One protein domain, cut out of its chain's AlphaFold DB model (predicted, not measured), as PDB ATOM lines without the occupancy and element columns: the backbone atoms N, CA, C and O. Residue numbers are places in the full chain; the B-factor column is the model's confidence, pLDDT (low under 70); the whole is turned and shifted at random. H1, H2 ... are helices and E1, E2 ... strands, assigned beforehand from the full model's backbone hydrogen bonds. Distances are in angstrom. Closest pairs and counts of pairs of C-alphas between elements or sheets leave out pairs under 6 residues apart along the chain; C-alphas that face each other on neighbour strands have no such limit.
ATOM      1  N   ARG A  27     191.167 220.456 234.156       90.69
ATOM      2  CA  ARG A  27     191.227 220.091 232.736       90.69
ATOM      3  C   ARG A  27     191.315 221.327 231.859       90.69
ATOM      4  O   ARG A  27     190.729 222.360 232.173       90.69
ATOM      5  N   GLN A  28     192.011 221.207 230.733       91.75
ATOM      6  CA  GLN A  28     192.039 222.262 229.726       91.75
ATOM      7  C   GLN A  28     190.654 222.440 229.099       91.75
ATOM      8  O   GLN A  28     189.971 221.460 228.790       91.75
ATOM      9  N   VAL A  29     190.254 223.691 228.890       94.69
ATOM     10  CA  VAL A  29     188.981 224.044 228.253       94.69
ATOM     11  C   VAL A  29     189.188 225.038 227.119       94.69
ATOM     12  O   VAL A  29     190.225 225.690 227.010       94.69
ATOM     13  N   THR A  30     188.197 225.133 226.236       95.12
ATOM     14  CA  THR A  30     188.211 226.086 225.122       95.12
ATOM     15  C   THR A  30     187.484 227.369 225.509       95.12
ATOM     16  O   THR A  30     186.579 227.360 226.344       95.12
ATOM     17  N   LEU A  31     187.831 228.474 224.854       95.19
ATOM     18  CA  LEU A  31     187.177 229.761 225.074       95.19
ATOM     19  C   LEU A  31     185.640 229.708 224.868       95.19
ATOM     20  O   LEU A  31     184.925 230.192 225.747       95.19
ATOM     21  N   PRO A  32     185.086 229.047 223.824       95.06
ATOM     22  CA  PRO A  32     183.634 228.875 223.694       95.06
ATOM     23  C   PRO A  32     182.987 228.067 224.830       95.06
ATOM     24  O   PRO A  32     181.836 228.326 225.193       95.06
ATOM     25  N   ALA A  33     183.703 227.094 225.404       94.31
ATOM     26  CA  ALA A  33     183.210 226.331 226.549       94.31
ATOM     27  C   ALA A  33     183.108 227.218 227.799       94.31
ATOM     28  O   ALA A  33     182.070 227.209 228.459       94.31
ATOM     29  N   VAL A  34     184.124 228.052 228.058       95.00
ATOM     30  CA  VAL A  34     184.099 229.046 229.146       95.00
ATOM     31  C   VAL A  34     182.948 230.036 228.955       95.00
ATOM     32  O   VAL A  34     182.188 230.280 229.888       95.00
ATOM     33  N   GLN A  35     182.751 230.560 227.741       94.62
ATOM     34  CA  GLN A  35     181.616 231.446 227.449       94.62
ATOM     35  C   GLN A  35     180.272 230.771 227.733       94.62
ATOM     36  O   GLN A  35     179.399 231.370 228.357       94.62
ATOM     37  N   SER A  36     180.113 229.519 227.298       94.06
ATOM     38  CA  SER A  36     178.888 228.751 227.528       94.06
ATOM     39  C   SER A  36     178.629 228.555 229.021       94.06
ATOM     40  O   SER A  36     177.502 228.741 229.469       94.06
ATOM     41  N   GLN A  37     179.670 228.250 229.800       92.94
ATOM     42  CA  GLN A  37     179.575 228.113 231.253       92.94
ATOM     43  C   GLN A  37     179.137 229.426 231.917       92.94
ATOM     44  O   GLN A  37     178.169 229.430 232.672       92.94
ATOM     45  N   LEU A  38     179.764 230.556 231.577       94.00
ATOM     46  CA  LEU A  38     179.428 231.861 232.162       94.00
ATOM     47  C   LEU A  38     178.016 232.359 231.805       94.00
ATOM     48  O   LEU A  38     177.458 233.200 232.510       94.00
ATOM     49  N   VAL A  39     177.420 231.859 230.716       93.12
ATOM     50  CA  VAL A  39     176.013 232.131 230.365       93.12
ATOM     51  C   VAL A  39     175.046 231.359 231.270       93.12
ATOM     52  O   VAL A  39     173.933 231.828 231.503       93.12
ATOM     53  N   THR A  40     175.447 230.199 231.801       91.62
ATOM     54  CA  THR A  40     174.594 229.399 232.701       91.62
ATOM     55  C   THR A  40     174.520 229.953 234.121       91.62
ATOM     56  O   THR A  40     173.541 229.700 234.822       91.62
ATOM     57  N   GLY A  41     175.515 230.735 234.538       92.06
ATOM     58  CA  GLY A  41     175.567 231.337 235.862       92.06
ATOM     59  C   GLY A  41     176.919 231.984 236.152       92.06
ATOM     60  O   GLY A  41     177.837 231.902 235.331       92.06
ATOM     61  N   PRO A  42     177.047 232.650 237.311       94.56
ATOM     62  CA  PRO A  42     178.325 233.178 237.748       94.56
ATOM     63  C   PRO A  42     179.318 232.053 238.023       94.56
ATOM     64  O   PRO A  42     178.937 230.962 238.444       94.56
ATOM     65  N   ALA A  43     180.593 232.353 237.821       95.19
ATOM     66  CA  ALA A  43     181.684 231.457 238.162       95.19
ATOM     67  C   ALA A  43     182.745 232.223 238.938       95.19
ATOM     68  O   ALA A  43     182.954 233.416 238.705       95.19
ATOM     69  N   ARG A  44     183.428 231.524 239.837       95.69
ATOM     70  CA  ARG A  44     184.653 232.038 240.424       95.69
ATOM     71  C   ARG A  44     185.813 231.729 239.493       95.69
ATOM     72  O   ARG A  44     185.852 230.668 238.869       95.69
ATOM     73  N   ILE A  45     186.728 232.675 239.366       96.25
ATOM     74  CA  ILE A  45     187.937 232.503 238.574       96.25
ATOM     75  C   ILE A  45     189.168 232.806 239.402       96.25
ATOM     76  O   ILE A  45     189.131 233.704 240.238       96.25
ATOM     77  N   GLU A  46     190.257 232.122 239.086       95.19
ATOM     78  CA  GLU A  46     191.618 232.520 239.421       95.19
ATOM     79  C   GLU A  46     192.341 232.896 238.126       95.19
ATOM     80  O   GLU A  46     192.339 232.143 237.148       95.19
ATOM     81  N   VAL A  47     192.968 234.069 238.112       95.00
ATOM     82  CA  VAL A  47     193.723 234.575 236.968       95.00
ATOM     83  C   VAL A  47     195.139 234.892 237.402       95.00
ATOM     84  O   VAL A  47     195.340 235.800 238.202       95.00
ATOM     85  N   SER A  48     196.114 234.187 236.834       91.69
ATOM     86  CA  SER A  48     197.533 234.553 236.916       91.69
ATOM     87  C   SER A  48     197.897 235.382 235.685       91.69
ATOM     88  O   SER A  48     197.515 235.021 234.566       91.69
ATOM     89  N   VAL A  49     198.641 236.470 235.862       88.25
ATOM     90  CA  VAL A  49     198.985 237.424 234.792       88.25
ATOM     91  C   VAL A  49     200.478 237.352 234.484       88.25
ATOM     92  O   VAL A  49     201.289 237.132 235.380       88.25
ATOM     93  N   VAL A  50     200.841 237.512 233.209       81.88
ATOM     94  CA  VAL A  50     202.246 237.625 232.803       81.88
ATOM     95  C   VAL A  50     202.819 238.931 233.383       81.88
ATOM     96  O   VAL A  50     202.262 239.996 233.090       81.88
ATOM     97  N   PRO A  51     203.900 238.875 234.183       76.50
ATOM     98  CA  PRO A  51     204.474 240.039 234.864       76.50
ATOM     99  C   PRO A  51     204.768 241.214 233.923       76.50
ATOM    100  O   PRO A  51     205.185 241.007 232.785       76.50
ATOM    101  N   GLY A  52     204.514 242.445 234.376       74.81
ATOM    102  CA  GLY A  52     204.681 243.660 233.571       74.81
ATOM    103  C   GLY A  52     203.701 243.828 232.399       74.81
ATOM    104  O   GLY A  52     203.824 244.785 231.634       74.81
ATOM    105  N   THR A  53     202.726 242.930 232.226       83.00
ATOM    106  CA  THR A  53     201.766 242.983 231.113       83.00
ATOM    107  C   THR A  53     200.313 242.944 231.589       83.00
ATOM    108  O   THR A  53     200.012 242.717 232.758       83.00
ATOM    109  N   LEU A  54     199.387 243.116 230.643       89.81
ATOM    110  CA  LEU A  54     197.965 242.820 230.820       89.81
ATOM    111  C   LEU A  54     197.548 241.559 230.062       89.81
ATOM    112  O   LEU A  54     196.426 241.472 229.580       89.81
ATOM    113  N   THR A  55     198.440 240.577 229.932       89.69
ATOM    114  CA  THR A  55     198.124 239.283 229.315       89.69
ATOM    115  C   THR A  55     197.928 238.223 230.391       89.69
ATOM    116  O   THR A  55     198.803 238.005 231.229       89.69
ATOM    117  N   ALA A  56     196.790 237.533 230.376       90.75
ATOM    118  CA  ALA A  56     196.560 236.415 231.280       90.75
ATOM    119  C   ALA A  56     197.487 235.244 230.917       90.75
ATOM    120  O   ALA A  56     197.482 234.765 229.785       90.75
ATOM    121  N   ARG A  57     198.237 234.736 231.894       88.75
ATOM    122  CA  ARG A  57     199.029 233.500 231.782       88.75
ATOM    123  C   ARG A  57     198.127 232.278 231.902       88.75
ATOM    124  O   ARG A  57     198.181 231.339 231.109       88.75
ATOM    125  N   ARG A  58     197.261 232.289 232.913       91.31
ATOM    126  CA  ARG A  58     196.338 231.196 233.215       91.31
ATOM    127  C   ARG A  58     195.028 231.766 233.719       91.31
ATOM    128  O   ARG A  58     195.032 232.684 234.532       91.31
ATOM    129  N   VAL A  59     193.930 231.180 233.260       95.38
ATOM    130  CA  VAL A  59     192.596 231.392 233.821       95.38
ATOM    131  C   VAL A  59     192.061 230.032 234.236       95.38
ATOM    132  O   VAL A  59     191.903 229.144 233.393       95.38
ATOM    133  N   VAL A  60     191.798 229.869 235.526       94.31
ATOM    134  CA  VAL A  60     191.130 228.696 236.084       94.31
ATOM    135  C   VAL A  60     189.706 229.096 236.433       94.31
ATOM    136  O   VAL A  60     189.497 230.056 237.168       94.31
ATOM    137  N   ILE A  61     188.729 228.378 235.886       95.00
ATOM    138  CA  ILE A  61     187.335 228.468 236.312       95.00
ATOM    139  C   ILE A  61     187.145 227.481 237.462       95.00
ATOM    140  O   ILE A  61     187.278 226.274 237.258       95.00
ATOM    141  N   GLU A  62     186.878 228.001 238.651       91.12
ATOM    142  CA  GLU A  62     186.683 227.215 239.868       91.12
ATOM    143  C   GLU A  62     185.256 226.653 239.948       91.12
ATOM    144  O   GLU A  62     184.336 227.105 239.251       91.12
ATOM    145  N   GLU A  63     185.077 225.649 240.803       83.94
ATOM    146  CA  GLU A  63     183.777 225.031 241.057       83.94
ATOM    147  C   GLU A  63     182.801 225.988 241.771       83.94
ATOM    148  O   GLU A  63     183.169 226.984 242.401       83.94
ATOM    149  N   SER A  64     181.502 225.711 241.637       81.88
ATOM    150  CA  SER A  64     180.444 226.625 242.101       81.88
ATOM    151  C   SER A  64     180.364 226.797 243.626       81.88
ATOM    152  O   SER A  64     179.880 227.824 244.106       81.88
ATOM    153  N   ASP A  65     180.861 225.831 244.395       82.50
ATOM    154  CA  ASP A  65     180.969 225.889 245.857       82.50
ATOM    155  C   ASP A  65     181.977 226.959 246.322       82.50
ATOM    156  O   ASP A  65     181.852 227.510 247.421       82.50
ATOM    157  N   GLN A  66     182.916 227.344 245.451       87.50
ATOM    158  CA  GLN A  66     183.936 228.353 245.733       87.50
ATOM    159  C   GLN A  66     183.403 229.796 245.668       87.50
ATOM    160  O   GLN A  66     184.063 230.714 246.157       87.50
ATOM    161  N   LEU A  67     182.188 230.032 245.148       91.31
ATOM    162  CA  LEU A  67     181.593 231.376 245.009       91.31
ATOM    163  C   LEU A  67     181.488 232.154 246.334       91.31
ATOM    164  O   LEU A  67     181.400 233.381 246.332       91.31
ATOM    165  N   THR A  68     181.475 231.460 247.470       92.06
ATOM    166  CA  THR A  68     181.372 232.084 248.799       92.06
ATOM    167  C   THR A  68     182.723 232.447 249.412       92.06
ATOM    168  O   THR A  68     182.767 233.121 250.442       92.06
ATOM    169  N   ARG A  69     183.834 232.032 248.794       91.94
ATOM    170  CA  ARG A  69     185.171 232.308 249.317       91.94
ATOM    171  C   ARG A  69     185.549 233.783 249.164       91.94
ATOM    172  O   ARG A  69     185.095 234.438 248.223       91.94
ATOM    173  N   PRO A  70     186.426 234.314 250.038       94.69
ATOM    174  CA  PRO A  70     186.945 235.669 249.898       94.69
ATOM    175  C   PRO A  70     187.542 235.909 248.511       94.69
ATOM    176  O   PRO A  70     188.281 235.079 247.986       94.69
ATOM    177  N   GLU A  71     187.214 237.040 247.911       96.50
ATOM    178  CA  GLU A  71     187.853 237.534 246.696       96.50
ATOM    179  C   GLU A  71     189.238 238.085 247.023       96.50
ATOM    180  O   GLU A  71     189.435 238.640 248.109       96.50
ATOM    181  N   ARG A  72     190.196 237.940 246.102       96.12
ATOM    182  CA  ARG A  72     191.600 238.293 246.341       96.12
ATOM    183  C   ARG A  72     192.248 239.002 245.161       96.12
ATOM    184  O   ARG A  72     191.959 238.703 244.006       96.12
ATOM    185  N   VAL A  73     193.172 239.900 245.479       96.38
ATOM    186  CA  VAL A  73     194.097 240.526 244.532       96.38
ATOM    187  C   VAL A  73     195.499 240.459 245.129       96.38
ATOM    188  O   VAL A  73     195.705 240.915 246.253       96.38
ATOM    189  N   ARG A  74     196.446 239.900 244.375       93.81
ATOM    190  CA  ARG A  74     197.880 239.877 244.682       93.81
ATOM    191  C   ARG A  74     198.623 240.623 243.585       93.81
ATOM    192  O   ARG A  74     198.374 240.374 242.405       93.81
ATOM    193  N   SER A  75     199.473 241.577 243.946       92.12
ATOM    194  CA  SER A  75     200.314 242.304 242.987       92.12
ATOM    195  C   SER A  75     201.347 243.161 243.709       92.12
ATOM    196  O   SER A  75     201.167 243.522 244.873       92.12
ATOM    197  N   ARG A  76     202.375 243.591 242.975       90.75
ATOM    198  CA  ARG A  76     203.273 244.659 243.416       90.75
ATOM    199  C   ARG A  76     202.574 246.012 243.450       90.75
ATOM    200  O   ARG A  76     201.751 246.322 242.582       90.75
ATOM    201  N   VAL A  77     202.924 246.812 244.449       92.88
ATOM    202  CA  VAL A  77     202.491 248.199 244.604       92.88
ATOM    203  C   VAL A  77     203.440 249.106 243.830       92.88
ATOM    204  O   VAL A  77     204.656 249.022 243.988       92.88
ATOM    205  N   THR A  78     202.883 249.999 243.015       90.75
ATOM    206  CA  THR A  78     203.635 251.002 242.241       90.75
ATOM    207  C   THR A  78     203.451 252.413 242.786       90.75
ATOM    208  O   THR A  78     204.324 253.261 242.620       90.75
ATOM    209  N   ALA A  79     202.335 252.676 243.465       92.00
ATOM    210  CA  ALA A  79     202.098 253.933 244.160       92.00
ATOM    211  C   ALA A  79     201.122 253.749 245.323       92.00
ATOM    212  O   ALA A  79     200.292 252.839 245.327       92.00
ATOM    213  N   ILE A  80     201.170 254.663 246.290       95.19
ATOM    214  CA  ILE A  80     200.186 254.745 247.366       95.19
ATOM    215  C   ILE A  80     199.778 256.198 247.598       95.19
ATOM    216  O   ILE A  80     200.618 257.083 247.763       95.19
ATOM    217  N   THR A  81     198.470 256.433 247.638       95.12
ATOM    218  CA  THR A  81     197.885 257.729 247.988       95.12
ATOM    219  C   THR A  81     197.255 257.613 249.365       95.12
ATOM    220  O   THR A  81     196.325 256.831 249.555       95.12
ATOM    221  N   ALA A  82     197.754 258.385 250.327       92.62
ATOM    222  CA  ALA A  82     197.259 258.387 251.698       92.62
ATOM    223  C   ALA A  82     196.322 259.575 251.956       92.62
ATOM    224  O   ALA A  82     196.590 260.699 251.532       92.62
ATOM    225  N   GLY A  83     195.233 259.317 252.675       89.19
ATOM    226  CA  GLY A  83     194.387 260.312 253.327       89.19
ATOM    227  C   GLY A  83     194.497 260.198 254.850       89.19
ATOM    228  O   GLY A  83     195.323 259.452 255.363       89.19
ATOM    229  N   THR A  84     193.650 260.922 255.585       84.88
ATOM    230  CA  THR A  84     193.681 260.915 257.061       84.88
ATOM    231  C   THR A  84     193.394 259.530 257.650       84.88
ATOM    232  O   THR A  84     194.155 259.065 258.487       84.88
ATOM    233  N   ASP A  85     192.342 258.858 257.165       88.25
ATOM    234  CA  ASP A  85     191.887 257.540 257.659       88.25
ATOM    235  C   ASP A  85     191.681 256.521 256.522       88.25
ATOM    236  O   ASP A  85     190.965 255.525 256.655       88.25
ATOM    237  N   THR A  86     192.254 256.807 255.352       95.38
ATOM    238  CA  THR A  86     192.121 255.981 254.148       95.38
ATOM    239  C   THR A  86     193.435 255.939 253.391       95.38
ATOM    240  O   THR A  86     194.250 256.853 253.499       95.38
ATOM    241  N   ALA A  87     193.633 254.894 252.601       95.88
ATOM    242  CA  ALA A  87     194.704 254.833 251.621       95.88
ATOM    243  C   ALA A  87     194.199 254.147 250.351       95.88
ATOM    244  O   ALA A  87     193.243 253.374 250.378       95.88
ATOM    245  N   THR A  88     194.824 254.446 249.221       97.50
ATOM    246  CA  THR A  88     194.595 253.740 247.959       97.50
ATOM    247  C   THR A  88     195.935 253.294 247.410       97.50
ATOM    248  O   THR A  88     196.798 254.126 247.123       97.50
ATOM    249  N   LEU A  89     196.104 251.983 247.279       97.06
ATOM    250  CA  LEU A  89     197.250 251.375 246.624       97.06
ATOM    251  C   LEU A  89     196.967 251.329 245.123       97.06
ATOM    252  O   LEU A  89     195.861 250.986 244.710       97.06
ATOM    253  N   THR A  90     197.964 251.680 244.324       95.69
ATOM    254  CA  THR A  90     197.982 251.473 242.875       95.69
ATOM    255  C   THR A  90     198.895 250.295 242.602       95.69
ATOM    256  O   THR A  90     200.034 250.273 243.073       95.69
ATOM    257  N   LEU A  91     198.377 249.301 241.892       93.50
ATOM    258  CA  LEU A  91     199.075 248.054 241.625       93.50
ATOM    259  C   LEU A  91     199.709 248.066 240.232       93.50
ATOM    260  O   LEU A  91     199.217 248.718 239.313       93.50
ATOM    261  N   GLU A  92     200.784 247.301 240.069       89.38
ATOM    262  CA  GLU A  92     201.435 247.060 238.773       89.38
ATOM    263  C   GLU A  92     200.464 246.475 237.739       89.38
ATOM    264  O   GLU A  92     200.560 246.778 236.550       89.38
ATOM    265  N   LEU A  93     199.472 245.705 238.200       88.81
ATOM    266  CA  LEU A  93     198.405 245.148 237.379       88.81
ATOM    267  C   LEU A  93     197.513 246.252 236.786       88.81
ATOM    268  O   LEU A  93     196.457 246.577 237.324       88.81
ATOM    269  N   GLY A  94     197.945 246.858 235.681       85.12
ATOM    270  CA  GLY A  94     197.174 247.853 234.928       85.12
ATOM    271  C   GLY A  94     196.834 249.130 235.691       85.12
ATOM    272  O   GLY A  94     195.905 249.827 235.291       85.12
ATOM    273  N   GLY A  95     197.532 249.424 236.792       88.94
ATOM    274  CA  GLY A  95     197.188 250.540 237.672       88.94
ATOM    275  C   GLY A  95     195.949 250.289 238.535       88.94
ATOM    276  O   GLY A  95     195.343 251.249 239.005       88.94
ATOM    277  N   LEU A  96     195.548 249.028 238.736       93.56
ATOM    278  CA  LEU A  96     194.394 248.658 239.557       93.56
ATOM    279  C   LEU A  96     194.478 249.293 240.949       93.56
ATOM    280  O   LEU A  96     195.542 249.317 241.573       93.56
ATOM    281  N   HIS A  97     193.341 249.770 241.453       95.81
ATOM    282  CA  HIS A  97     193.263 250.427 242.750       95.81
ATOM    283  C   HIS A  97     192.679 249.522 243.835       95.81
ATOM    284  O   HIS A  97     191.555 249.036 243.720       95.81
ATOM    285  N   VAL A  98     193.415 249.373 244.938       97.56
ATOM    286  CA  VAL A  98     192.919 248.751 246.172       97.56
ATOM    287  C   VAL A  98     192.735 249.830 247.228       97.56
ATOM    288  O   VAL A  98     193.692 250.475 247.658       97.56
ATOM    289  N   ALA A  99     191.491 250.026 247.653       97.31
ATOM    290  CA  ALA A  99     191.132 250.953 248.711       97.31
ATOM    291  C   ALA A  99     191.276 250.300 250.092       97.31
ATOM    292  O   ALA A  99     190.955 249.125 250.290       97.31
ATOM    293  N   VAL A 100     191.711 251.107 251.055       95.94
ATOM    294  CA  VAL A 100     191.931 250.757 252.460       95.94
ATOM    295  C   VAL A 100     191.292 251.836 253.326       95.94
ATOM    296  O   VAL A 100     191.381 253.027 253.011       95.94
ATOM    297  N   ASN A 101     190.656 251.446 254.425       93.00
ATOM    298  CA  ASN A 101     190.085 252.379 255.396       93.00
ATOM    299  C   ASN A 101     190.258 251.863 256.834       93.00
ATOM    300  O   ASN A 101     190.842 250.805 257.056       93.00
ATOM    301  N   GLY A 102     189.707 252.581 257.818       87.94
ATOM    302  CA  GLY A 102     189.783 252.199 259.236       87.94
ATOM    303  C   GLY A 102     189.150 250.850 259.621       87.94
ATOM    304  O   GLY A 102     189.291 250.438 260.767       87.94
ATOM    305  N   SER A 103     188.452 250.162 258.708       90.62
ATOM    306  CA  SER A 103     187.917 248.805 258.921       90.62
ATOM    307  C   SER A 103     188.759 247.698 258.281       90.62
ATOM    308  O   SER A 103     188.506 246.521 258.535       90.62
ATOM    309  N   THR A 104     189.758 248.050 257.469       93.88
ATOM    310  CA  THR A 104     190.669 247.079 256.862       93.88
ATOM    311  C   THR A 104     191.618 246.526 257.924       93.88
ATOM    312  O   THR A 104     192.340 247.277 258.578       93.88
ATOM    313  N   ALA A 105     191.660 245.204 258.075       92.31
ATOM    314  CA  ALA A 105     192.655 244.539 258.907       92.31
ATOM    315  C   ALA A 105     194.017 244.536 258.194       92.31
ATOM    316  O   ALA A 105     194.158 243.933 257.131       92.31
ATOM    317  N   LEU A 106     195.011 245.212 258.772       89.50
ATOM    318  CA  LEU A 106     196.360 245.326 258.211       89.50
ATOM    319  C   LEU A 106     197.313 244.355 258.895       89.50
ATOM    320  O   LEU A 106     197.376 244.318 260.129       89.50
ATOM    321  N   ARG A 107     198.068 243.600 258.094       82.25
ATOM    322  CA  ARG A 107     198.991 242.570 258.576       82.25
ATOM    323  C   ARG A 107     200.441 242.830 258.129       82.25
ATOM    324  O   ARG A 107     200.647 243.174 256.965       82.25
ATOM    325  N   PRO A 108     201.418 242.715 259.055       70.38
ATOM    326  CA  PRO A 108     202.814 243.101 258.841       70.38
ATOM    327  C   PRO A 108     203.671 242.097 258.060       70.38
ATOM    328  O   PRO A 108     204.701 242.520 257.539       70.38
ATOM    329  N   ASP A 109     203.311 240.815 258.023       66.56
ATOM    330  CA  ASP A 109     204.094 239.752 257.375       66.56
ATOM    331  C   ASP A 109     203.180 238.697 256.730       66.56
ATOM    332  O   ASP A 109     201.955 238.792 256.856       66.56
ATOM    333  N   ASP A 110     203.784 237.693 256.085       58.47
ATOM    334  CA  ASP A 110     203.137 236.553 255.412       58.47
ATOM    335  C   ASP A 110     202.673 235.432 256.368       58.47
ATOM    336  O   ASP A 110     202.235 234.372 255.929       58.47
ATOM    337  N   GLY A 111     202.796 235.609 257.683       51.94
ATOM    338  CA  GLY A 111     202.555 234.574 258.681       51.94
ATOM    339  C   GLY A 111     201.081 234.191 258.833       51.94
ATOM    340  O   GLY A 111     200.163 235.001 258.656       51.94
ATOM    341  N   ASP A 112     200.851 232.929 259.205       46.53
ATOM    342  CA  ASP A 112     199.509 232.377 259.358       46.53
ATOM    343  C   ASP A 112     198.665 233.135 260.387       46.53
ATOM    344  O   ASP A 112     199.092 233.491 261.492       46.53
ATOM    345  N   ALA A 113     197.397 233.312 260.015       44.12
ATOM    346  CA  ALA A 113     196.367 234.022 260.765       44.12
ATOM    347  C   ALA A 113     196.177 233.533 262.213       44.12
ATOM    348  O   ALA A 113     195.586 234.255 263.016       44.12
ATOM    349  N   GLU A 114     196.631 232.321 262.539       42.91
ATOM    350  CA  GLU A 114     196.365 231.676 263.824       42.91
ATOM    351  C   GLU A 114     197.308 232.113 264.954       42.91
ATOM    352  O   GLU A 114     196.981 231.891 266.118       42.91
ATOM    353  N   HIS A 115     198.434 232.778 264.658       40.78
ATOM    354  CA  HIS A 115     199.428 233.138 265.685       40.78
ATOM    355  C   HIS A 115     199.771 234.630 265.789       40.78
ATOM    356  O   HIS A 115     200.596 235.001 266.625       40.78
ATOM    357  N   GLN A 116     199.116 235.514 265.028       48.06
ATOM    358  CA  GLN A 116     199.464 236.938 265.029       48.06
ATOM    359  C   GLN A 116     198.315 237.848 265.464       48.06
ATOM    360  O   GLN A 116     197.344 238.088 264.749       48.06
ATOM    361  N   THR A 117     198.467 238.405 266.664       45.03
ATOM    362  CA  THR A 117     197.623 239.464 267.240       45.03
ATOM    363  C   THR A 117     198.107 240.874 266.881       45.03
ATOM    364  O   THR A 117     197.525 241.862 267.329       45.03
ATOM    365  N   SER A 118     199.164 241.000 266.079       54.81
ATOM    366  CA  SER A 118     199.777 242.274 265.704       54.81
ATOM    367  C   SER A 118     199.066 242.917 264.510       54.81
ATOM    368  O   SER A 118     199.534 242.857 263.377       54.81
ATOM    369  N   SER A 119     197.925 243.564 264.765       66.00
ATOM    370  CA  SER A 119     197.339 244.523 263.820       66.00
ATOM    371  C   SER A 119     198.282 245.714 263.632       66.00
ATOM    372  O   SER A 119     198.657 246.352 264.618       66.00
ATOM    373  N   MET A 120     198.633 246.044 262.390       78.69
ATOM    374  CA  MET A 120     199.409 247.248 262.081       78.69
ATOM    375  C   MET A 120     198.477 248.466 261.975       78.69
ATOM    376  O   MET A 120     197.359 248.350 261.472       78.69
ATOM    377  N   ALA A 121     198.912 249.644 262.431       86.44
ATOM    378  CA  ALA A 121     198.159 250.872 262.190       86.44
ATOM    379  C   ALA A 121     198.277 251.303 260.716       86.44
ATOM    380  O   ALA A 121     199.314 251.112 260.084       86.44
ATOM    381  N   LEU A 122     197.236 251.944 260.170       88.06
ATOM    382  CA  LEU A 122     197.236 252.398 258.771       88.06
ATOM    383  C   LEU A 122     198.404 253.336 258.452       88.06
ATOM    384  O   LEU A 122     199.024 253.197 257.402       88.06
ATOM    385  N   ALA A 123     198.723 254.253 259.366       87.19
ATOM    386  CA  ALA A 123     199.842 255.173 259.198       87.19
ATOM    387  C   ALA A 123     201.185 254.432 259.079       87.19
ATOM    388  O   ALA A 123     201.984 254.772 258.210       87.19
ATOM    389  N   ASP A 124     201.399 253.396 259.894       86.25
ATOM    390  CA  ASP A 124     202.632 252.603 259.878       86.25
ATOM    391  C   ASP A 124     202.740 251.777 258.590       86.25
ATOM    392  O   ASP A 124     203.799 251.736 257.963       86.25
ATOM    393  N   PHE A 125     201.627 251.185 258.143       87.69
ATOM    394  CA  PHE A 125     201.576 250.433 256.888       87.69
ATOM    395  C   PHE A 125     201.878 251.326 255.686       87.69
ATOM    396  O   PHE A 125     202.725 251.002 254.854       87.69
ATOM    397  N   VAL A 126     201.222 252.487 255.614       89.62
ATOM    398  CA  VAL A 126     201.457 253.483 254.565       89.62
ATOM    399  C   VAL A 126     202.914 253.937 254.571       89.62
ATOM    400  O   VAL A 126     203.533 253.973 253.510       89.62
ATOM    401  N   ALA A 127     203.472 254.246 255.744       87.94
ATOM    402  CA  ALA A 127     204.858 254.678 255.873       87.94
ATOM    403  C   ALA A 127     205.842 253.600 255.393       87.94
ATOM    404  O   ALA A 127     206.806 253.930 254.703       87.94
ATOM    405  N   ARG A 128     205.580 252.318 255.693       88.00
ATOM    406  CA  ARG A 128     206.402 251.198 255.211       88.00
ATOM    407  C   ARG A 128     206.372 251.089 253.687       88.00
ATOM    408  O   ARG A 128     207.430 251.119 253.068       88.00
ATOM    409  N   ILE A 129     205.183 251.066 253.078       89.56
ATOM    410  CA  ILE A 129     205.045 251.019 251.612       89.56
ATOM    411  C   ILE A 129     205.726 252.228 250.954       89.56
ATOM    412  O   ILE A 129     206.426 252.080 249.958       89.56
ATOM    413  N   GLN A 130     205.560 253.433 251.509       89.44
ATOM    414  CA  GLN A 130     206.215 254.638 250.993       89.44
ATOM    415  C   GLN A 130     207.740 254.565 251.090       89.44
ATOM    416  O   GLN A 130     208.419 255.009 250.166       89.44
ATOM    417  N   ALA A 131     208.277 254.013 252.180       84.44
ATOM    418  CA  ALA A 131     209.713 253.821 252.343       84.44
ATOM    419  C   ALA A 131     210.270 252.832 251.310       84.44
ATOM    420  O   ALA A 131     211.316 253.107 250.724       84.44
ATOM    421  N   ASP A 132     209.561 251.733 251.037       85.19
ATOM    422  CA  ASP A 132     209.957 250.774 250.004       85.19
ATOM    423  C   ASP A 132     209.909 251.387 248.602       85.19
ATOM    424  O   ASP A 132     210.884 251.292 247.860       85.19
ATOM    425  N   LEU A 133     208.843 252.118 248.269       85.62
ATOM    426  CA  LEU A 133     208.742 252.817 246.984       85.62
ATOM    427  C   LEU A 133     209.840 253.878 246.819       85.62
ATOM    428  O   LEU A 133     210.436 253.993 245.750       85.62
ATOM    429  N   ALA A 134     210.151 254.635 247.877       81.75
ATOM    430  CA  ALA A 134     211.245 255.609 247.870       81.75
ATOM    431  C   ALA A 134     212.628 254.946 247.749       81.75
ATOM    432  O   ALA A 134     213.557 255.559 247.227       81.75
ATOM    433  N   ALA A 135     212.754 253.695 248.197       77.62
ATOM    434  CA  ALA A 135     213.927 252.851 248.010       77.62
ATOM    435  C   ALA A 135     214.024 252.238 246.599       77.62
ATOM    436  O   ALA A 135     214.947 251.469 246.343       77.62
ATOM    437  N   GLY A 136     213.078 252.532 245.697       79.44
ATOM    438  CA  GLY A 136     213.006 251.919 244.370       79.44
ATOM    439  C   GLY A 136     212.504 250.474 244.384       79.44
ATOM    440  O   GLY A 136     212.650 249.769 243.389       79.44
ATOM    441  N   ARG A 137     211.916 250.017 245.498       81.81
ATOM    442  CA  ARG A 137     211.329 248.681 245.637       81.81
ATOM    443  C   ARG A 137     209.818 248.744 245.442       81.81
ATOM    444  O   ARG A 137     209.160 249.665 245.916       81.81
ATOM    445  N   SER A 138     209.257 247.726 244.801       84.94
ATOM    446  CA  SER A 138     207.808 247.569 244.638       84.94
ATOM    447  C   SER A 138     207.320 246.407 245.507       84.94
ATOM    448  O   SER A 138     207.335 245.261 245.043       84.94
ATOM    449  N   PRO A 139     206.932 246.666 246.773       87.50
ATOM    450  CA  PRO A 139     206.505 245.609 247.680       87.50
ATOM    451  C   PRO A 139     205.237 244.946 247.139       87.50
ATOM    452  O   PRO A 139     204.358 245.623 246.597       87.50
ATOM    453  N   ALA A 140     205.139 243.627 247.274       88.69
ATOM    454  CA  ALA A 140     203.934 242.895 246.921       88.69
ATOM    455  C   ALA A 140     202.953 242.858 248.093       88.69
ATOM    456  O   ALA A 140     203.338 242.890 249.263       88.69
ATOM    457  N   VAL A 141     201.665 242.861 247.754       92.19
ATOM    458  CA  VAL A 141     200.569 242.836 248.719       92.19
ATOM    459  C   VAL A 141     199.510 241.832 248.306       92.19
ATOM    460  O   VAL A 141     199.222 241.674 247.117       92.19
ATOM    461  N   ARG A 142     198.849 241.259 249.310       93.75
ATOM    462  CA  ARG A 142     197.649 240.439 249.178       93.75
ATOM    463  C   ARG A 142     196.474 241.158 249.825       93.75
ATOM    464  O   ARG A 142     196.400 241.319 251.043       93.75
ATOM    465  N   ALA A 143     195.533 241.587 248.997       95.69
ATOM    466  CA  ALA A 143     194.281 242.189 249.425       95.69
ATOM    467  C   ALA A 143     193.152 241.165 249.320       95.69
ATOM    468  O   ALA A 143     193.048 240.455 248.320       95.69
ATOM    469  N   SER A 144     192.276 241.105 250.321       96.56
ATOM    470  CA  SER A 144     191.086 240.254 250.270       96.56
ATOM    471  C   SER A 144     189.832 240.959 250.768       96.56
ATOM    472  O   SER A 144     189.895 241.862 251.607       96.56
ATOM    473  N   ARG A 145     188.677 240.542 250.248       95.81
ATOM    474  CA  ARG A 145     187.350 240.990 250.690       95.81
ATOM    475  C   ARG A 145     186.356 239.836 250.661       95.81
ATOM    476  O   ARG A 145     186.555 238.861 249.946       95.81
ATOM    477  N   GLN A 146     185.265 239.955 251.411       95.31
ATOM    478  CA  GLN A 146     184.133 239.046 251.221       95.31
ATOM    479  C   GLN A 146     183.512 239.278 249.836       95.31
ATOM    480  O   GLN A 146     183.438 240.437 249.411       95.31
ATOM    481  N   PRO A 147     183.076 238.217 249.134       93.44
ATOM    482  CA  PRO A 147     182.472 238.368 247.819       93.44
ATOM    483  C   PRO A 147     181.212 239.244 247.919       93.44
ATOM    484  O   PRO A 147     180.394 239.046 248.827       93.44
ATOM    485  N   PRO A 148     181.026 240.226 247.018       92.25
ATOM    486  CA  PRO A 148     179.795 240.999 246.966       92.25
ATOM    487  C   PRO A 148     178.581 240.114 246.649       92.25
ATOM    488  O   PRO A 148     178.697 239.008 246.126       92.25
ATOM    489  N   ALA A 149     177.376 240.628 246.913       91.69
ATOM    490  CA  ALA A 149     176.131 239.902 246.631       91.69
ATOM    491  C   ALA A 149     175.897 239.633 245.131       91.69
ATOM    492  O   ALA A 149     175.063 238.801 244.777       91.69
ATOM    493  N   GLN A 150     176.576 240.377 244.260       92.94
ATOM    494  CA  GLN A 150     176.564 240.190 242.815       92.94
ATOM    495  C   GLN A 150     177.999 239.946 242.334       92.94
ATOM    496  O   GLN A 150     178.921 240.507 242.926       92.94
ATOM    497  N   PRO A 151     178.194 239.158 241.263       94.75
ATOM    498  CA  PRO A 151     179.501 239.011 240.631       94.75
ATOM    499  C   PRO A 151     180.082 240.363 240.205       94.75
ATOM    500  O   PRO A 151     179.337 241.309 239.929       94.75
ATOM    501  N   GLN A 152     181.407 240.430 240.104       95.38
ATOM    502  CA  GLN A 152     182.140 241.623 239.702       95.38
ATOM    503  C   GLN A 152     181.636 242.147 238.354       95.38
ATOM    504  O   GLN A 152     181.725 241.459 237.336       95.38
ATOM    505  N   ALA A 153     181.159 243.392 238.320       93.50
ATOM    506  CA  ALA A 153     180.788 244.024 237.061       93.50
ATOM    507  C   ALA A 153     182.050 244.365 236.236       93.50
ATOM    508  O   ALA A 153     183.067 244.748 236.820       93.50
ATOM    509  N   PRO A 154     182.007 244.279 234.891       91.06
ATOM    510  CA  PRO A 154     183.192 244.453 234.041       91.06
ATOM    511  C   PRO A 154     183.895 245.805 234.198       91.06
ATOM    512  O   PRO A 154     185.119 245.871 234.148       91.06
ATOM    513  N   ASP A 155     183.117 246.872 234.386       87.06
ATOM    514  CA  ASP A 155     183.624 248.245 234.466       87.06
ATOM    515  C   ASP A 155     183.614 248.792 235.911       87.06
ATOM    516  O   ASP A 155     183.905 249.965 236.138       87.06
ATOM    517  N   ASP A 156     183.278 247.960 236.905       91.88
ATOM    518  CA  ASP A 156     183.442 248.327 238.311       91.88
ATOM    519  C   ASP A 156     184.913 248.154 238.698       91.88
ATOM    520  O   ASP A 156     185.439 247.047 238.644       91.88
ATOM    521  N   ALA A 157     185.564 249.259 239.061       93.44
ATOM    522  CA  ALA A 157     186.966 249.310 239.469       93.44
ATOM    523  C   ALA A 157     187.162 249.265 240.992       93.44
ATOM    524  O   ALA A 157     188.279 249.422 241.484       93.44
ATOM    525  N   SER A 158     186.084 249.112 241.764       93.25
ATOM    526  CA  SER A 158     186.156 249.202 243.216       93.25
ATOM    527  C   SER A 158     186.638 247.896 243.849       93.25
ATOM    528  O   SER A 158     186.040 246.831 243.691       93.25
ATOM    529  N   PHE A 159     187.701 247.990 244.647       97.06
ATOM    530  CA  PHE A 159     188.130 246.928 245.551       97.06
ATOM    531  C   PHE A 159     188.468 247.517 246.920       97.06
ATOM    532  O   PHE A 159     189.550 248.061 247.124       97.06
ATOM    533  N   LEU A 160     187.531 247.434 247.867       97.00
ATOM    534  CA  LEU A 160     187.778 247.787 249.265       97.00
ATOM    535  C   LEU A 160     188.253 246.547 250.022       97.00
ATOM    536  O   LEU A 160     187.497 245.587 250.171       97.00
ATOM    537  N   ALA A 161     189.494 246.578 250.503       97.44
ATOM    538  CA  ALA A 161     190.083 245.470 251.237       97.44
ATOM    539  C   ALA A 161     189.449 245.329 252.631       97.44
ATOM    540  O   ALA A 161     189.419 246.278 253.418       97.44
ATOM    541  N   ALA A 162     188.994 244.121 252.961       96.12
ATOM    542  CA  ALA A 162     188.689 243.723 254.333       96.12
ATOM    543  C   ALA A 162     189.970 243.325 255.081       96.12
ATOM    544  O   ALA A 162     190.104 243.571 256.277       96.12
ATOM    545  N   THR A 163     190.933 242.735 254.375       94.69
ATOM    546  CA  THR A 163     192.277 242.455 254.886       94.69
ATOM    547  C   THR A 163     193.304 242.833 253.834       94.69
ATOM    548  O   THR A 163     193.089 242.581 252.647       94.69
ATOM    549  N   LEU A 164     194.404 243.437 254.272       93.44
ATOM    550  CA  LEU A 164     195.563 243.734 253.445       93.44
ATOM    551  C   LEU A 164     196.819 243.272 254.182       93.44
ATOM    552  O   LEU A 164     197.037 243.625 255.342       93.44
ATOM    553  N   GLN A 165     197.615 242.470 253.498       90.00
ATOM    554  CA  GLN A 165     198.836 241.857 254.006       90.00
ATOM    555  C   GLN A 165     199.965 242.170 253.026       90.00
ATOM    556  O   GLN A 165     199.711 242.324 251.825       90.00
ATOM    557  N   LEU A 166     201.189 242.294 253.531       86.31
ATOM    558  CA  LEU A 166     202.363 242.171 252.667       86.31
ATOM    559  C   LEU A 166     202.443 240.733 252.142       86.31
ATOM    560  O   LEU A 166     201.824 239.841 252.701       86.31
ATOM    561  N   ASP A 167     203.071 240.554 250.995       82.06
ATOM    562  CA  ASP A 167     203.135 239.262 250.311       82.06
ATOM    563  C   ASP A 167     204.582 239.062 249.855       82.06
ATOM    564  O   ASP A 167     204.915 239.210 248.677       82.06
ATOM    565  N   GLU A 168     205.486 238.921 250.828       70.44
ATOM    566  CA  GLU A 168     206.933 238.961 250.617       70.44
ATOM    567  C   GLU A 168     207.402 237.747 249.802       70.44
ATOM    568  O   GLU A 168     207.536 236.626 250.288       70.44
ATOM    569  N   GLY A 169     207.729 237.993 248.535       62.50
ATOM    570  CA  GLY A 169     208.107 236.951 247.577       62.50
ATOM    571  C   GLY A 169     207.079 236.759 246.469       62.50
ATOM    572  O   GLY A 169     207.385 236.114 245.487       62.50
ATOM    573  N   ASN A 170     205.895 237.376 246.535       71.38
ATOM    574  CA  ASN A 170     204.978 237.307 245.402       71.38
ATOM    575  C   ASN A 170     205.553 238.050 244.187       71.38
ATOM    576  O   ASN A 170     205.635 239.286 244.154       71.38
ATOM    577  N   ASP A 171     205.888 237.284 243.156       68.62
ATOM    578  CA  ASP A 171     206.561 237.770 241.960       68.62
ATOM    579  C   ASP A 171     205.622 238.020 240.765       68.62
ATOM    580  O   ASP A 171     206.011 238.679 239.793       68.62
ATOM    581  N   HIS A 172     204.374 237.549 240.862       73.75
ATOM    582  CA  HIS A 172     203.374 237.613 239.803       73.75
ATOM    583  C   HIS A 172     202.030 238.172 240.287       73.75
ATOM    584  O   HIS A 172     201.652 238.059 241.450       73.75
ATOM    585  N   SER A 173     201.269 238.803 239.390       88.50
ATOM    586  CA  SER A 173     199.933 239.295 239.737       88.50
ATOM    587  C   SER A 173     198.897 238.176 239.633       88.50
ATOM    588  O   SER A 173     198.851 237.440 238.639       88.50
ATOM    589  N   LEU A 174     198.024 238.088 240.637       92.19
ATOM    590  CA  LEU A 174     196.938 237.119 240.705       92.19
ATOM    591  C   LEU A 174     195.628 237.791 241.123       92.19
ATOM    592  O   LEU A 174     195.597 238.634 242.019       92.19
ATOM    593  N   VAL A 175     194.529 237.404 240.481       95.44
ATOM    594  CA  VAL A 175     193.182 237.891 240.798       95.44
ATOM    595  C   VAL A 175     192.234 236.710 240.965       95.44
ATOM    596  O   VAL A 175     192.117 235.885 240.065       95.44
ATOM    597  N   GLN A 176     191.529 236.657 242.096       96.06
ATOM    598  CA  GLN A 176     190.454 235.702 242.364       96.06
ATOM    599  C   GLN A 176     189.135 236.441 242.592       96.06
ATOM    600  O   GLN A 176     188.993 237.166 243.582       96.06
ATOM    601  N   LEU A 177     188.168 236.268 241.690       96.81
ATOM    602  CA  LEU A 177     186.901 237.008 241.701       96.81
ATOM    603  C   LEU A 177     185.733 236.146 241.238       96.81
ATOM    604  O   LEU A 177     185.897 235.248 240.412       96.81
ATOM    605  N   ASN A 178     184.534 236.489 241.700       97.19
ATOM    606  CA  ASN A 178     183.310 235.999 241.085       97.19
ATOM    607  C   ASN A 178     182.989 236.855 239.859       97.19
ATOM    608  O   ASN A 178     182.906 238.077 239.959       97.19
ATOM    609  N   ILE A 179     182.762 236.232 238.708       96.56
ATOM    610  CA  ILE A 179     182.449 236.915 237.447       96.56
ATOM    611  C   ILE A 179     181.188 236.350 236.793       96.56
ATOM    612  O   ILE A 179     180.684 235.293 237.169       96.56
ATOM    613  N   ALA A 180     180.690 237.054 235.779       95.88
ATOM    614  CA  ALA A 180     179.597 236.607 234.925       95.88
ATOM    615  C   ALA A 180     179.967 236.741 233.438       95.88
ATOM    616  O   ALA A 180     181.036 237.240 233.084       95.88
ATOM    617  N   ALA A 181     179.059 236.337 232.542       96.12
ATOM    618  CA  ALA A 181     179.273 236.404 231.092       96.12
ATOM    619  C   ALA A 181     179.710 237.790 230.583       96.12
ATOM    620  O   ALA A 181     180.488 237.877 229.639       96.12
ATOM    621  N   ALA A 182     179.246 238.873 231.217       95.88
ATOM    622  CA  ALA A 182     179.583 240.238 230.817       95.88
ATOM    623  C   ALA A 182     181.086 240.561 230.946       95.88
ATOM    624  O   ALA A 182     181.571 241.471 230.277       95.88
ATOM    625  N   ASN A 183     181.826 239.831 231.786       97.25
ATOM    626  CA  ASN A 183     183.257 240.045 231.998       97.25
ATOM    627  C   ASN A 183     184.114 239.514 230.844       97.25
ATOM    628  O   ASN A 183     185.270 239.911 230.738       97.25
ATOM    629  N   LEU A 184     183.582 238.647 229.975       97.31
ATOM    630  CA  LEU A 184     184.342 238.009 228.902       97.31
ATOM    631  C   LEU A 184     183.835 238.442 227.522       97.31
ATOM    632  O   LEU A 184     182.736 238.084 227.103       97.31
ATOM    633  N   THR A 185     184.670 239.167 226.778       96.12
ATOM    634  CA  THR A 185     184.368 239.612 225.407       96.12
ATOM    635  C   THR A 185     185.306 238.933 224.415       96.12
ATOM    636  O   THR A 185     186.517 238.993 224.576       96.12
ATOM    637  N   THR A 186     184.772 238.297 223.372       94.75
ATOM    638  CA  THR A 186     185.598 237.689 222.309       94.75
ATOM    639  C   THR A 186     186.070 238.728 221.305       94.75
ATOM    640  O   THR A 186     185.360 239.690 221.012       94.75
ATOM    641  N   ASN A 187     187.264 238.518 220.757       93.94
ATOM    642  CA  ASN A 187     187.810 239.330 219.684       93.94
ATOM    643  C   ASN A 187     187.661 238.594 218.346       93.94
ATOM    644  O   ASN A 187     188.092 237.452 218.194       93.94
ATOM    645  N   ALA A 188     187.061 239.256 217.357       91.31
ATOM    646  CA  ALA A 188     186.873 238.686 216.024       91.31
ATOM    647  C   ALA A 188     188.177 238.622 215.206       91.31
ATOM    648  O   ALA A 188     188.241 237.888 214.220       91.31
ATOM    649  N   THR A 189     189.207 239.378 215.602       91.00
ATOM    650  CA  THR A 189     190.509 239.437 214.922       91.00
ATOM    651  C   THR A 189     191.658 239.192 215.909       91.00
ATOM    652  O   THR A 189     192.299 240.158 216.332       91.00
ATOM    653  N   PRO A 190     191.912 237.932 216.310       89.94
ATOM    654  CA  PRO A 190     193.036 237.592 217.182       89.94
ATOM    655  C   PRO A 190     194.399 237.946 216.559       89.94
ATOM    656  O   PRO A 190     194.518 237.914 215.328       89.94
ATOM    657  N   PRO A 191     195.443 238.216 217.371       89.00
ATOM    658  CA  PRO A 191     195.463 238.257 218.843       89.00
ATOM    659  C   PRO A 191     195.076 239.634 219.447       89.00
ATOM    660  O   PRO A 191     195.274 240.654 218.784       89.00
ATOM    661  N   PRO A 192     194.559 239.687 220.699       94.44
ATOM    662  CA  PRO A 192     194.223 238.542 221.563       94.44
ATOM    663  C   PRO A 192     192.914 237.859 221.145       94.44
ATOM    664  O   PRO A 192     192.141 238.433 220.393       94.44
ATOM    665  N   ASP A 193     192.647 236.637 221.607       97.06
ATOM    666  CA  ASP A 193     191.419 235.881 221.299       97.06
ATOM    667  C   ASP A 193     190.185 236.427 222.033       97.06
ATOM    668  O   ASP A 193     189.056 236.368 221.535       97.06
ATOM    669  N   ALA A 194     190.388 236.962 223.235       97.62
ATOM    670  CA  ALA A 194     189.353 237.587 224.045       97.62
ATOM    671  C   ALA A 194     189.942 238.590 225.038       97.62
ATOM    672  O   ALA A 194     191.151 238.659 225.245       97.62
ATOM    673  N   PHE A 195     189.047 239.337 225.672       97.31
ATOM    674  CA  PHE A 195     189.330 240.244 226.767       97.31
ATOM    675  C   PHE A 195     188.521 239.827 227.992       97.31
ATOM    676  O   PHE A 195     187.297 239.678 227.913       97.31
ATOM    677  N   LEU A 196     189.210 239.660 229.116       97.38
ATOM    678  CA  LEU A 196     188.625 239.428 230.427       97.38
ATOM    679  C   LEU A 196     188.707 240.719 231.247       97.38
ATOM    680  O   LEU A 196     189.791 241.169 231.612       97.38
ATOM    681  N   LYS A 197     187.555 241.319 231.527       96.19
ATOM    682  CA  LYS A 197     187.433 242.572 232.271       96.19
ATOM    683  C   LYS A 197     187.192 242.323 233.755       96.19
ATOM    684  O   LYS A 197     186.179 241.718 234.117       96.19
ATOM    685  N   LEU A 198     188.086 242.825 234.600       94.25
ATOM    686  CA  LEU A 198     188.057 242.668 236.055       94.25
ATOM    687  C   LEU A 198     188.493 243.978 236.697       94.25
ATOM    688  O   LEU A 198     189.515 244.511 236.298       94.25
ATOM    689  N   LEU A 199     187.776 244.480 237.705       93.81
ATOM    690  CA  LEU A 199     188.237 245.623 238.512       93.81
ATOM    691  C   LEU A 199     188.699 246.832 237.668       93.81
ATOM    692  O   LEU A 199     189.682 247.494 237.990       93.81
ATOM    693  N   GLY A 200     187.996 247.113 236.563       87.94
ATOM    694  CA  GLY A 200     188.328 248.200 235.638       87.94
ATOM    695  C   GLY A 200     189.554 247.960 234.743       87.94
ATOM    696  O   GLY A 200     189.847 248.808 233.902       87.94
ATOM    697  N   VAL A 201     190.242 246.819 234.869       92.31
ATOM    698  CA  VAL A 201     191.323 246.391 233.970       92.31
ATOM    699  C   VAL A 201     190.813 245.404 232.919       92.31
ATOM    700  O   VAL A 201     189.877 244.640 233.152       92.31
ATOM    701  N   SER A 202     191.433 245.419 231.739       95.06
ATOM    702  CA  SER A 202     191.109 244.519 230.629       95.06
ATOM    703  C   SER A 202     192.307 243.625 230.339       95.06
ATOM    704  O   SER A 202     193.304 244.097 229.798       95.06
ATOM    705  N   LEU A 203     192.199 242.347 230.694       95.31
ATOM    706  CA  LEU A 203     193.237 241.351 230.464       95.31
ATOM    707  C   LEU A 203     193.050 240.686 229.104       95.31
ATOM    708  O   LEU A 203     191.963 240.212 228.773       95.31
ATOM    709  N   GLU A 204     194.118 240.621 228.326       95.88
ATOM    710  CA  GLU A 204     194.185 239.884 227.076       95.88
ATOM    711  C   GLU A 204     194.220 238.377 227.342       95.88
ATOM    712  O   GLU A 204     195.036 237.887 228.126       95.88
ATOM    713  N   LEU A 205     193.353 237.629 226.660       95.44
ATOM    714  CA  LEU A 205     193.401 236.172 226.600       95.44
ATOM    715  C   LEU A 205     193.953 235.765 225.233       95.44
ATOM    716  O   LEU A 205     193.273 235.911 224.219       95.44
ATOM    717  N   ARG A 206     195.181 235.258 225.206       91.81
ATOM    718  CA  ARG A 206     195.911 234.822 224.010       91.81
ATOM    719  C   ARG A 206     195.999 233.299 224.005       91.81
ATOM    720  O   ARG A 206     196.998 232.692 224.370       91.81
ATOM    721  N   VAL A 207     194.874 232.670 223.692       92.62
ATOM    722  CA  VAL A 207     194.699 231.213 223.756       92.62
ATOM    723  C   VAL A 207     195.257 230.545 222.500       92.62
ATOM    724  O   VAL A 207     195.823 229.458 222.584       92.62
ATOM    725  N   SER A 208     195.109 231.182 221.335       88.62
ATOM    726  CA  SER A 208     195.503 230.610 220.039       88.62
ATOM    727  C   SER A 208     197.014 230.484 219.852       88.62
ATOM    728  O   SER A 208     197.458 229.549 219.188       88.62
ATOM    729  N   ASP A 209     197.798 231.383 220.451       85.94
ATOM    730  CA  ASP A 209     199.265 231.323 220.443       85.94
ATOM    731  C   ASP A 209     199.860 230.579 221.652       85.94
ATOM    732  O   ASP A 209     201.073 230.410 221.733       85.94
ATOM    733  N   GLY A 210     199.005 230.086 222.556       84.44
ATOM    734  CA  GLY A 210     199.397 229.290 223.719       84.44
ATOM    735  C   GLY A 210     199.856 230.093 224.939       84.44
ATOM    736  O   GLY A 210     200.145 229.476 225.965       84.44
ATOM    737  N   THR A 211     199.870 231.429 224.874       85.88
ATOM    738  CA  THR A 211     200.288 232.285 225.998       85.88
ATOM    739  C   THR A 211     199.328 232.171 227.190       85.88
ATOM    740  O   THR A 211     199.757 232.140 228.342       85.88
ATOM    741  N   THR A 212     198.020 232.067 226.931       90.38
ATOM    742  CA  THR A 212     196.986 231.886 227.958       90.38
ATOM    743  C   THR A 212     196.508 230.437 228.021       90.38
ATOM    744  O   THR A 212     195.903 229.919 227.078       90.38
ATOM    745  N   ARG A 213     196.659 229.799 229.186       91.88
ATOM    746  CA  ARG A 213     196.080 228.479 229.482       91.88
ATOM    747  C   ARG A 213     194.704 228.635 230.132       91.88
ATOM    748  O   ARG A 213     194.597 229.165 231.234       91.88
ATOM    749  N   LEU A 214     193.654 228.143 229.475       94.50
ATOM    750  CA  LEU A 214     192.305 228.083 230.050       94.50
ATOM    751  C   LEU A 214     192.045 226.711 230.668       94.50
ATOM    752  O   LEU A 214     192.219 225.683 230.004       94.50
ATOM    753  N   ARG A 215     191.594 226.693 231.921       93.31
ATOM    754  CA  ARG A 215     191.241 225.468 232.638       93.31
ATOM    755  C   ARG A 215     189.941 225.611 233.410       93.31
ATOM    756  O   ARG A 215     189.545 226.712 233.768       93.31
ATOM    757  N   THR A 216     189.317 224.479 233.691       92.81
ATOM    758  CA  THR A 216     188.243 224.366 234.677       92.81
ATOM    759  C   THR A 216     188.683 223.352 235.715       92.81
ATOM    760  O   THR A 216     189.291 222.334 235.355       92.81
ATOM    761  N   GLU A 217     188.414 223.643 236.982       90.81
ATOM    762  CA  GLU A 217     188.578 222.673 238.059       90.81
ATOM    763  C   GLU A 217     187.665 221.464 237.848       90.81
ATOM    764  O   GLU A 217     186.864 221.382 236.914       90.81
ATOM    765  N   THR A 218     187.891 220.449 238.659       89.50
ATOM    766  CA  THR A 218     187.032 219.276 238.715       89.50
ATOM    767  C   THR A 218     186.617 219.068 240.159       89.50
ATOM    768  O   THR A 218     187.272 219.573 241.070       89.50
ATOM    769  N   GLU A 219     185.617 218.220 240.380       86.31
ATOM    770  CA  GLU A 219     185.204 217.780 241.720       86.31
ATOM    771  C   GLU A 219     186.372 217.218 242.554       86.31
ATOM    772  O   GLU A 219     186.344 217.260 243.778       86.31
ATOM    773  N   ALA A 220     187.450 216.735 241.920       86.62
ATOM    774  CA  ALA A 220     188.636 216.276 242.635       86.62
ATOM    775  C   ALA A 220     189.415 217.405 243.337       86.62
ATOM    776  O   ALA A 220     190.287 217.097 244.137       86.62
ATOM    777  N   ALA A 221     189.147 218.677 243.028       86.88
ATOM    778  CA  ALA A 221     189.734 219.849 243.679       86.88
ATOM    779  C   ALA A 221     188.794 220.496 244.722       86.88
ATOM    780  O   ALA A 221     189.156 221.512 245.328       86.88
TER     781      ALA A 221
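AT A GLANCE: This is residues 27 to 221 of the 406 residues of the protein "DUF5666 domain-containing protein" of Gemmatimonadetes bacterium (UniProt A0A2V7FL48). One long, strongly twisted sheet of ten strands runs through the domain; near one end the small sheet E10 E11 E12 packs face to face on part of it, strands crossed, as a sandwich, and towards the other end E3 bends and E4 and E5 fold back over E7 and E8. H1 and H3 lie at opposite ends, on opposite faces of the large sheet. The 195 printed residues run H1 E1 E2 H2 E3 E4 E5 E6 H3 E7 E8 E9 E10 E11 E12 E13; the large sheet is branched and mixed, the small one antiparallel, the class mixed. The whole is compact, with a radius of gyration of the C-alphas of 17.1 A and spans of 47 by 33 by 27 A.

IN THESE COORDINATES: The branched sheet holds E1, residues 43 to 49, 18.6 A; E2, 56 to 61; E3, 71 to 82, 23.4 A, from C-alpha 71 at (187.853, 237.534, 246.696); E4, 86 to 91; E5, 97 to 101; E6, 105 to 107; E7, 140 to 145, 17.1 A; E8, 163 to 166; E9, 174 to 179; and E13, 213 to 217, ending with C-alpha 217 at (188.578, 222.673, 238.059). The small sheet has E10, 184 to 186; E11, 194 to 198; and E12, 201 to 205. The helices are H1, 31 to 40, 14.7 A, from (187.177, 229.761, 225.074); H2, 64 to 68; and H3, 122 to 134, 18.0 A.

HOW THE PARTS SIT: E3 bends by 100 degrees at residue 78. E4 and E9 lie on one side of it, E7 on the other; N 81 and O 88, N 72 and O 176, and N 73 and O 143 are each 2.9 A apart. E3 E4 E5 form a meander, each strand the antiparallel neighbour of the one before, as do E10 E11 E12. The closest C-alphas of E5 and E7, Val 98 and Ala 143, are 7.4 A apart. The sheets of the sandwich, two sheets face to face, have strands at 74 degrees; the closest C-alphas of E2 and E12, Ala 56 and Leu 205, are 5.7 A apart. H3 is on the branched sheet, height 8.3 A, across E3 at 76 degrees on the local plane; H1 is on it at 9.8 A, and only grazes the small sheet. H2 is on the branched sheet, only just over none of its strands, with 2 C-alphas on E1. In H1 and H3 every O i to N i+4 pair is within hydrogen-bond range; H2 has 0 of 1, and 1 of 2 O i to N i+3 pairs.

THE WHOLE: The C-alphas farthest apart, Thr 117 and Thr 189, are 52.8 A apart. The printed part has no cut. The links E6 to H3 and E7 to E8 are long. Residues 109 to 119, 169 and 171 have pLDDT under 70.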